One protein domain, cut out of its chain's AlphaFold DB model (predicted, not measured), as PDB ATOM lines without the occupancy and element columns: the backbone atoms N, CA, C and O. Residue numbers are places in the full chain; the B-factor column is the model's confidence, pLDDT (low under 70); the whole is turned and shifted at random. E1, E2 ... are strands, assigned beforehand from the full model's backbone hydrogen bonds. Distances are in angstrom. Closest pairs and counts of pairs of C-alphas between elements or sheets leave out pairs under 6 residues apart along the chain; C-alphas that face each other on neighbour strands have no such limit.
ATOM      1  N   ASP A   2      -2.049  39.685 -47.759       96.00
ATOM      2  CA  ASP A   2      -1.440  39.461 -46.446       96.00
ATOM      3  C   ASP A   2      -0.484  38.266 -46.541       96.00
ATOM      4  O   ASP A   2      -0.808  37.259 -47.167       96.00
ATOM      5  N   ILE A   3       0.710  38.400 -45.967       96.62
ATOM      6  CA  ILE A   3       1.736  37.355 -45.918       96.62
ATOM      7  C   ILE A   3       1.937  36.966 -44.466       96.62
ATOM      8  O   ILE A   3       2.233  37.817 -43.627       96.62
ATOM      9  N   HIS A   4       1.812  35.685 -44.166       96.75
ATOM     10  CA  HIS A   4       2.095  35.120 -42.855       96.75
ATOM     11  C   HIS A   4       3.319  34.212 -42.936       96.75
ATOM     12  O   HIS A   4       3.602  33.624 -43.975       96.75
ATOM     13  N   ASN A   5       4.032  34.071 -41.828       95.62
ATOM     14  CA  ASN A   5       4.974  32.979 -41.628       95.62
ATOM     15  C   ASN A   5       4.897  32.484 -40.182       95.62
ATOM     16  O   ASN A   5       4.051  32.914 -39.397       95.62
ATOM     17  N   HIS A   6       5.822  31.599 -39.821       95.94
ATOM     18  CA  HIS A   6       5.903  31.031 -38.481       95.94
ATOM     19  C   HIS A   6       6.013  32.074 -37.346       95.94
ATOM     20  O   HIS A   6       5.527  31.823 -36.246       95.94
ATOM     21  N   ILE A   7       6.631  33.237 -37.584       95.62
ATOM     22  CA  ILE A   7       6.993  34.202 -36.529       95.62
ATOM     23  C   ILE A   7       6.306  35.564 -36.655       95.62
ATOM     24  O   ILE A   7       6.450  36.410 -35.772       95.62
ATOM     25  N   GLY A   8       5.558  35.803 -37.728       95.06
ATOM     26  CA  GLY A   8       5.035  37.122 -38.022       95.06
ATOM     27  C   GLY A   8       4.120  37.183 -39.233       95.06
ATOM     28  O   GLY A   8       3.787  36.195 -39.886       95.06
ATOM     29  N   LYS A   9       3.681  38.409 -39.503       96.69
ATOM     30  CA  LYS A   9       2.826  38.752 -40.631       96.69
ATOM     31  C   LYS A   9       3.216  40.108 -41.189       96.69
ATOM     32  O   LYS A   9       3.612  40.999 -40.440       96.69
ATOM     33  N   THR A  10       3.067  40.263 -42.492       96.56
ATOM     34  CA  THR A  10       3.259  41.520 -43.207       96.56
ATOM     35  C   THR A  10       2.213  41.643 -44.309       96.56
ATOM     36  O   THR A  10       1.401  40.742 -44.519       96.56
ATOM     37  N   ARG A  11       2.208  42.773 -45.003       95.94
ATOM     38  CA  ARG A  11       1.335  43.018 -46.143       95.94
ATOM     39  C   ARG A  11       2.184  43.484 -47.309       95.94
ATOM     40  O   ARG A  11       3.056  44.327 -47.123       95.94
ATOM     41  N   THR A  12       1.916  42.935 -48.489       94.88
ATOM     42  CA  THR A  12       2.568  43.409 -49.711       94.88
ATOM     43  C   THR A  12       2.159  44.847 -50.004       94.88
ATOM     44  O   THR A  12       1.022  45.247 -49.713       94.88
ATOM     45  N   ASP A  13       3.047  45.597 -50.640       95.19
ATOM     46  CA  ASP A  13       2.710  46.898 -51.207       95.19
ATOM     47  C   ASP A  13       1.870  46.771 -52.500       95.19
ATOM     48  O   ASP A  13       1.307  45.710 -52.807       95.19
ATOM     49  N   GLU A  14       1.736  47.876 -53.239       94.81
ATOM     50  CA  GLU A  14       0.985  47.946 -54.498       94.81
ATOM     51  C   GLU A  14       1.634  47.153 -55.645       94.81
ATOM     52  O   GLU A  14       0.931  46.762 -56.579       94.81
ATOM     53  N   LEU A  15       2.942  46.892 -55.568       93.19
ATOM     54  CA  LEU A  15       3.717  46.137 -56.555       93.19
ATOM     55  C   LEU A  15       3.871  44.656 -56.179       93.19
ATOM     56  O   LEU A  15       4.335  43.864 -56.995       93.19
ATOM     57  N   GLY A  16       3.439  44.263 -54.980       91.88
ATOM     58  CA  GLY A  16       3.586  42.899 -54.475       91.88
ATOM     59  C   GLY A  16       4.869  42.679 -53.671       91.88
ATOM     60  O   GLY A  16       5.136  41.549 -53.264       91.88
ATOM     61  N   GLU A  17       5.641  43.732 -53.403       95.12
ATOM     62  CA  GLU A  17       6.897  43.656 -52.665       95.12
ATOM     63  C   GLU A  17       6.643  43.586 -51.155       95.12
ATOM     64  O   GLU A  17       5.661  44.123 -50.630       95.12
ATOM     65  N   PHE A  18       7.535  42.904 -50.434       94.75
ATOM     66  CA  PHE A  18       7.503  42.831 -48.978       94.75
ATOM     67  C   PHE A  18       8.887  42.521 -48.401       94.75
ATOM     68  O   PHE A  18       9.738  41.910 -49.045       94.75
ATOM     69  N   ALA A  19       9.088  42.909 -47.144       95.06
ATOM     70  CA  ALA A  19      10.206  42.473 -46.321       95.06
ATOM     71  C   ALA A  19       9.653  41.889 -45.019       95.06
ATOM     72  O   ALA A  19       8.701  42.428 -44.445       95.06
ATOM     73  N   MET A  20      10.226  40.777 -44.564       94.75
ATOM     74  CA  MET A  20       9.827  40.136 -43.316       94.75
ATOM     75  C   MET A  20      10.975  39.336 -42.702       94.75
ATOM     76  O   MET A  20      11.803  38.778 -43.421       94.75
ATOM     77  N   ASP A  21      10.980  39.237 -41.376       95.06
ATOM     78  CA  ASP A  21      11.822  38.277 -40.668       95.06
ATOM     79  C   ASP A  21      11.281  36.862 -40.888       95.06
ATOM     80  O   ASP A  21      10.070  36.647 -40.816       95.06
ATOM     81  N   VAL A  22      12.167  35.890 -41.126       94.06
ATOM     82  CA  VAL A  22      11.799  34.487 -41.373       94.06
ATOM     83  C   VAL A  22      12.535  33.554 -40.422       94.06
ATOM     84  O   VAL A  22      13.742  33.677 -40.208       94.06
ATOM     85  N   ASP A  23      11.810  32.580 -39.875       93.94
ATOM     86  CA  ASP A  23      12.426  31.468 -39.162       93.94
ATOM     87  C   ASP A  23      13.097  30.525 -40.165       93.94
ATOM     88  O   ASP A  23      12.436  29.794 -40.897       93.94
ATOM     89  N   LYS A  24      14.432  30.505 -40.178       92.00
ATOM     90  CA  LYS A  24      15.207  29.640 -41.077       92.00
ATOM     91  C   LYS A  24      14.917  28.141 -40.882       92.00
ATOM     92  O   LYS A  24      15.188  27.361 -41.789       92.00
ATOM     93  N   ARG A  25      14.398  27.716 -39.721       92.69
ATOM     94  CA  ARG A  25      14.002  26.314 -39.479       92.69
ATOM     95  C   ARG A  25      12.653  25.965 -40.107       92.69
ATOM     96  O   ARG A  25      12.424  24.792 -40.380       92.69
ATOM     97  N   TYR A  26      11.807  26.966 -40.345       94.88
ATOM     98  CA  TYR A  26      10.484  26.839 -40.955       94.88
ATOM     99  C   TYR A  26      10.303  27.940 -42.014       94.88
ATOM    100  O   TYR A  26       9.527  28.875 -41.795       94.88
ATOM    101  N   PRO A  27      11.042  27.881 -43.141       95.25
ATOM    102  CA  PRO A  27      11.098  28.957 -44.127       95.25
ATOM    103  C   PRO A  27       9.868  28.959 -45.051       95.25
ATOM    104  O   PRO A  27      10.001  29.111 -46.259       95.25
ATOM    105  N   VAL A  28       8.675  28.781 -44.483       95.75
ATOM    106  CA  VAL A  28       7.401  28.754 -45.205       95.75
ATOM    107  C   VAL A  28       6.712  30.099 -45.049       95.75
ATOM    108  O   VAL A  28       6.606  30.627 -43.937       95.75
ATOM    109  N   ILE A  29       6.218  30.635 -46.161       95.94
ATOM    110  CA  ILE A  29       5.319  31.787 -46.166       95.94
ATOM    111  C   ILE A  29       3.949  31.382 -46.705       95.94
ATOM    112  O   ILE A  29       3.846  30.574 -47.624       95.94
ATOM    113  N   THR A  30       2.904  31.985 -46.150       96.06
ATOM    114  CA  THR A  30       1.514  31.802 -46.568       96.06
ATOM    115  C   THR A  30       0.977  33.140 -47.061       96.06
ATOM    116  O   THR A  30       0.889  34.095 -46.290       96.06
ATOM    117  N   LEU A  31       0.599  33.221 -48.334       95.25
ATOM    118  CA  LEU A  31      -0.106  34.358 -48.913       95.25
ATOM    119  C   LEU A  31      -1.615  34.144 -48.790       95.25
ATOM    120  O   LEU A  31      -2.134  33.105 -49.192       95.25
ATOM    121  N   VAL A  32      -2.314  35.154 -48.278       94.19
ATOM    122  CA  VAL A  32      -3.774  35.247 -48.275       94.19
ATOM    123  C   VAL A  32      -4.179  36.420 -49.160       94.19
ATOM    124  O   VAL A  32      -3.855  37.585 -48.889       94.19
ATOM    125  N   ASP A  33      -4.859  36.118 -50.261       90.00
ATOM    126  CA  ASP A  33      -5.356  37.140 -51.171       90.00
ATOM    127  C   ASP A  33      -6.626  37.824 -50.630       90.00
ATOM    128  O   ASP A  33      -7.227  37.433 -49.627       90.00
ATOM    129  N   LYS A  34      -7.061  38.885 -51.314       87.50
ATOM    130  CA  LYS A  34      -8.249  39.663 -50.918       87.50
ATOM    131  C   LYS A  34      -9.572  38.886 -51.005       87.50
ATOM    132  O   LYS A  34     -10.583  39.372 -50.508       87.50
ATOM    133  N   PHE A  35      -9.577  37.741 -51.677       88.56
ATOM    134  CA  PHE A  35     -10.720  36.851 -51.849       88.56
ATOM    135  C   PHE A  35     -10.660  35.634 -50.912       88.56
ATOM    136  O   PHE A  35     -11.550  34.789 -50.965       88.56
ATOM    137  N   GLY A  36      -9.648  35.556 -50.039       86.88
ATOM    138  CA  GLY A  36      -9.431  34.428 -49.136       86.88
ATOM    139  C   GLY A  36      -8.741  33.231 -49.791       86.88
ATOM    140  O   GLY A  36      -8.675  32.170 -49.176       86.88
ATOM    141  N   GLY A  37      -8.228  33.380 -51.014       90.69
ATOM    142  CA  GLY A  37      -7.351  32.403 -51.646       90.69
ATOM    143  C   GLY A  37      -6.045  32.286 -50.868       90.69
ATOM    144  O   GLY A  37      -5.461  33.297 -50.476       90.69
ATOM    145  N   ILE A  38      -5.603  31.052 -50.633       93.38
ATOM    146  CA  ILE A  38      -4.394  30.749 -49.866       93.38
ATOM    147  C   ILE A  38      -3.357  30.141 -50.800       93.38
ATOM    148  O   ILE A  38      -3.686  29.290 -51.621       93.38
ATOM    149  N   CYS A  39      -2.106  30.555 -50.663       93.62
ATOM    150  CA  CYS A  39      -0.963  29.903 -51.288       93.62
ATOM    151  C   CYS A  39       0.175  29.785 -50.271       93.62
ATOM    152  O   CYS A  39       0.415  30.722 -49.513       93.62
ATOM    153  N   GLU A  40       0.867  28.649 -50.249       95.31
ATOM    154  CA  GLU A  40       2.002  28.386 -49.358       95.31
ATOM    155  C   GLU A  40       3.244  28.062 -50.180       95.31
ATOM    156  O   GLU A  40       3.154  27.323 -51.161       95.31
ATOM    157  N   VAL A  41       4.392  28.626 -49.794       94.94
ATOM    158  CA  VAL A  41       5.664  28.447 -50.508       94.94
ATOM    159  C   VAL A  41       6.820  28.283 -49.528       94.94
ATOM    160  O   VAL A  41       6.962  29.061 -48.581       94.94
ATOM    161  N   ASP A  42       7.678  27.305 -49.810       94.62
ATOM    162  CA  ASP A  42       8.977  27.117 -49.169       94.62
ATOM    163  C   ASP A  42      10.041  28.040 -49.784       94.62
ATOM    164  O   ASP A  42      10.271  28.043 -50.995       94.62
ATOM    165  N   LEU A  43      10.746  28.793 -48.940       94.06
ATOM    166  CA  LEU A  43      11.868  29.640 -49.338       94.06
ATOM    167  C   LEU A  43      13.198  28.896 -49.171       94.06
ATOM    168  O   LEU A  43      13.508  28.366 -48.100       94.06
ATOM    169  N   ASP A  44      14.054  28.927 -50.196       91.25
ATOM    170  CA  ASP A  44      15.418  28.403 -50.076       91.25
ATOM    171  C   ASP A  44      16.341  29.411 -49.375       91.25
ATOM    172  O   ASP A  44      16.924  30.304 -49.991       91.25
ATOM    173  N   LEU A  45      16.486  29.253 -48.057       92.88
ATOM    174  CA  LEU A  45      17.324  30.108 -47.208       92.88
ATOM    175  C   LEU A  45      18.600  29.408 -46.713       92.88
ATOM    176  O   LEU A  45      19.237  29.880 -45.763       92.88
ATOM    177  N   ARG A  46      18.996  28.270 -47.307       89.94
ATOM    178  CA  ARG A  46      20.105  27.429 -46.798       89.94
ATOM    179  C   ARG A  46      21.411  28.205 -46.640       89.94
ATOM    180  O   ARG A  46      22.010  28.175 -45.561       89.94
ATOM    181  N   GLU A  47      21.763  29.004 -47.641       90.12
ATOM    182  CA  GLU A  47      22.990  29.813 -47.656       90.12
ATOM    183  C   GLU A  47      22.828  31.210 -47.027       90.12
ATOM    184  O   GLU A  47      23.797  31.960 -46.899       90.12
ATOM    185  N   ALA A  48      21.622  31.572 -46.574       91.75
ATOM    186  CA  ALA A  48      21.373  32.872 -45.959       91.75
ATOM    187  C   ALA A  48      21.970  32.950 -44.540       91.75
ATOM    188  O   ALA A  48      21.792  32.042 -43.718       91.75
ATOM    189  N   LYS A  49      22.669  34.054 -44.242       87.56
ATOM    190  CA  LYS A  49      23.282  34.355 -42.926       87.56
ATOM    191  C   LYS A  49      22.732  35.627 -42.262       87.56
ATOM    192  O   LYS A  49      23.140  35.957 -41.156       87.56
ATOM    193  N   GLY A  50      21.827  36.330 -42.938       90.38
ATOM    194  CA  GLY A  50      21.230  37.598 -42.523       90.38
ATOM    195  C   GLY A  50      20.045  37.907 -43.434       90.38
ATOM    196  O   GLY A  50      19.221  37.028 -43.666       90.38
ATOM    197  N   ALA A  51      19.997  39.109 -44.008       92.69
ATOM    198  CA  ALA A  51      19.015  39.442 -45.037       92.69
ATOM    199  C   ALA A  51      19.415  38.855 -46.403       92.69
ATOM    200  O   ALA A  51      20.585  38.905 -46.789       92.69
ATOM    201  N   VAL A  52      18.440  38.324 -47.138       94.56
ATOM    202  CA  VAL A  52      18.604  37.845 -48.515       94.56
ATOM    203  C   VAL A  52      17.431  38.325 -49.360       94.56
ATOM    204  O   VAL A  52      16.293  38.342 -48.894       94.56
ATOM    205  N   TRP A  53      17.716  38.725 -50.597       93.94
ATOM    206  CA  TRP A  53      16.690  39.006 -51.593       93.94
ATOM    207  C   TRP A  53      16.413  37.733 -52.390       93.94
ATOM    208  O   TRP A  53      17.331  37.178 -52.992       93.94
ATOM    209  N   VAL A  54      15.166  37.267 -52.376       91.62
ATOM    210  CA  VAL A  54      14.761  35.999 -53.011       91.62
ATOM    211  C   VAL A  54      14.196  36.173 -54.424       91.62
ATOM    212  O   VAL A  54      14.028  35.187 -55.132       91.62
ATOM    213  N   GLY A  55      13.971  37.413 -54.870       93.00
ATOM    214  CA  GLY A  55      13.393  37.694 -56.183       93.00
ATOM    215  C   GLY A  55      11.897  37.382 -56.247       93.00
ATOM    216  O   GLY A  55      11.183  37.522 -55.256       93.00
ATOM    217  N   GLU A  56      11.428  36.996 -57.431       92.62
ATOM    218  CA  GLU A  56      10.034  36.616 -57.651       92.62
ATOM    219  C   GLU A  56       9.746  35.239 -57.050       92.62
ATOM    220  O   GLU A  56      10.469  34.272 -57.293       92.62
ATOM    221  N   ILE A  57       8.660  35.150 -56.285       91.00
ATOM    222  CA  ILE A  57       8.220  33.914 -55.643       91.00
ATOM    223  C   ILE A  57       6.941  33.461 -56.356       91.00
ATOM    224  O   ILE A  57       5.886  34.066 -56.137       91.00
ATOM    225  N   PRO A  58       6.997  32.440 -57.229       89.25
ATOM    226  CA  PRO A  58       5.797  31.914 -57.862       89.25
ATOM    227  C   PRO A  58       4.906  31.270 -56.797       89.25
ATOM    228  O   PRO A  58       5.363  30.449 -56.006       89.25
ATOM    229  N   CYS A  59       3.635  31.664 -56.776       88.00
ATOM    230  CA  CYS A  59       2.669  31.219 -55.782       88.00
ATOM    231  C   CYS A  59       1.354  30.879 -56.486       88.00
ATOM    232  O   CYS A  59       0.692  31.764 -57.033       88.00
ATOM    233  N   GLU A  60       0.973  29.605 -56.483       88.62
ATOM    234  CA  GLU A  60      -0.299  29.159 -57.043       88.62
ATOM    235  C   GLU A  60      -1.347  29.048 -55.934       88.62
ATOM    236  O   GLU A  60      -1.155  28.344 -54.943       88.62
ATOM    237  N   ILE A  61      -2.467  29.761 -56.092       87.44
ATOM    238  CA  ILE A  61      -3.572  29.701 -55.130       87.44
ATOM    239  C   ILE A  61      -4.094  28.269 -55.067       87.44
ATOM    240  O   ILE A  61      -4.591  27.717 -56.054       87.44
ATOM    241  N   GLN A  62      -4.017  27.688 -53.876       80.94
ATOM    242  CA  GLN A  62      -4.555  26.378 -53.590       80.94
ATOM    243  C   GLN A  62      -6.075  26.450 -53.724       80.94
ATOM    244  O   GLN A  62      -6.765  27.167 -52.992       80.94
ATOM    245  N   GLN A  63      -6.620  25.686 -54.667       67.19
ATOM    246  CA  GLN A  63      -8.057  25.470 -54.730       67.19
ATOM    247  C   GLN A  63      -8.446  24.605 -53.536       67.19
ATOM    248  O   GLN A  63      -8.289  23.382 -53.560       67.19
ATOM    249  N   GLN A  64      -8.973  25.233 -52.484       58.62
ATOM    250  CA  GLN A  64      -9.648  24.503 -51.423       58.62
ATOM    251  C   GLN A  64     -10.910  23.875 -52.010       58.62
ATOM    252  O   GLN A  64     -11.995  24.452 -52.003       58.62
ATOM    253  N   THR A  65     -10.768  22.660 -52.532       50.53
ATOM    254  CA  THR A  65     -11.920  21.796 -52.730       50.53
ATOM    255  C   THR A  65     -12.293  21.324 -51.336       50.53
ATOM    256  O   THR A  65     -11.771  20.322 -50.852       50.53
ATOM    257  N   ALA A  66     -13.149  22.079 -50.646       50.59
ATOM    258  CA  ALA A  66     -13.864  21.542 -49.504       50.59
ATOM    259  C   ALA A  66     -14.695  20.371 -50.037       50.59
ATOM    260  O   ALA A  66     -15.809  20.551 -50.531       50.59
ATOM    261  N   SER A  67     -14.123  19.168 -50.025       44.25
ATOM    262  CA  SER A  67     -14.907  17.982 -50.295       44.25
ATOM    263  C   SER A  67     -15.851  17.831 -49.115       44.25
ATOM    264  O   SER A  67     -15.445  17.471 -48.014       44.25
ATOM    265  N   VAL A  68     -17.133  18.096 -49.350       52.12
ATOM    266  CA  VAL A  68     -18.223  17.775 -48.412       52.12
ATOM    267  C   VAL A  68     -18.355  16.246 -48.226       52.12
ATOM    268  O   VAL A  68     -19.160  15.765 -47.437       52.12
ATOM    269  N   THR A  69     -17.507  15.459 -48.889       48.53
ATOM    270  CA  THR A  69     -17.474  13.998 -48.829       48.53
ATOM    271  C   THR A  69     -16.027  13.553 -48.650       48.53
ATOM    272  O   THR A  69     -15.208  13.724 -49.547       48.53
ATOM    273  N   GLY A  70     -15.683  13.058 -47.463       48.84
ATOM    274  CA  GLY A  70     -14.315  12.682 -47.121       48.84
ATOM    275  C   GLY A  70     -13.721  11.673 -48.101       48.84
ATOM    276  O   GLY A  70     -14.103  10.514 -48.077       48.84
ATOM    277  N   ASP A  71     -12.756  12.120 -48.899       45.69
ATOM    278  CA  ASP A  71     -11.781  11.269 -49.569       45.69
ATOM    279  C   ASP A  71     -10.445  12.014 -49.571       45.69
ATOM    280  O   ASP A  71     -10.255  13.025 -50.250       45.69
ATOM    281  N   ILE A  72      -9.525  11.524 -48.742       52.09
ATOM    282  CA  ILE A  72      -8.165  12.041 -48.610       52.09
ATOM    283  C   ILE A  72      -7.416  11.676 -49.892       52.09
ATOM    284  O   ILE A  72      -6.987  10.536 -50.069       52.09
ATOM    285  N   LYS A  73      -7.231  12.640 -50.795       43.31
ATOM    286  CA  LYS A  73      -6.185  12.542 -51.814       43.31
ATOM    287  C   LYS A  73      -4.971  13.303 -51.314       43.31
ATOM    288  O   LYS A  73      -4.957  14.527 -51.317       43.31
ATOM    289  N   ASN A  74      -3.974  12.544 -50.864       46.88
ATOM    290  CA  ASN A  74      -2.631  13.051 -50.617       46.88
ATOM    291  C   ASN A  74      -2.128  13.706 -51.909       46.88
ATOM    292  O   ASN A  74      -2.026  13.031 -52.937       46.88
ATOM    293  N   VAL A  75      -1.857  15.005 -51.857       46.47
ATOM    294  CA  VAL A  75      -1.111  15.706 -52.901       46.47
ATOM    295  C   VAL A  75       0.331  15.761 -52.401       46.47
ATOM    296  O   VAL A  75       0.565  16.228 -51.288       46.47
ATOM    297  N   TYR A  76       1.232  15.142 -53.167       38.34
ATOM    298  CA  TYR A  76       2.680  15.132 -52.934       38.34
ATOM    299  C   TYR A  76       3.297  16.477 -53.296       38.34
ATOM    300  O   TYR A  76       2.799  17.080 -54.276       38.34
TER     301      TYR A  76
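What this domain is: This is residues 2 to 76 of the 76 residues of the protein "CooC_C domain-containing protein" of Klebsiella pneumoniae (UniProt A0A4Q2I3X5). With little regular structure, this is a small twisted antiparallel sheet of two hairpins side by side, E1 with E2 and E3 with E4, with long loops round it; residues 65 to 76 stick out as a tail. Its 75 printed residues include no named helix and four strands, E1 to E4, holding 17 residues: all strand. The sheet's order is E2, E1, E3, E4. The whole is loose, radius of gyration of the C-alphas 14.4 A, spanning 46 by 29 by 21 A.

How they stand to each other: Start at the hairpin of E1, residues 2 to 5, and E2, residues 9 to 11: N 3 and O 10 are 2.8 A apart, within hydrogen-bond range. E1's other neighbour is E3, residues 28 to 32, antiparallel at 157 degrees; look for N 4 and O 30, 2.8 A. E3 forms a hairpin with E4, residues 38 to 42; see N 31 and O 39, 2.8 A.

Where its parts are: Find C-alpha 2 at (-1.440, 39.461, -46.446), where E1 begins. E3 runs 13.3 A and E4 13.9 A, ending at C-alpha 42, (8.977, 27.117, -49.169).

The domain as a whole: The printed part has no cut. The link E2 to E3 is long, 16 residues. Residues 63 to 76 have pLDDT under 70.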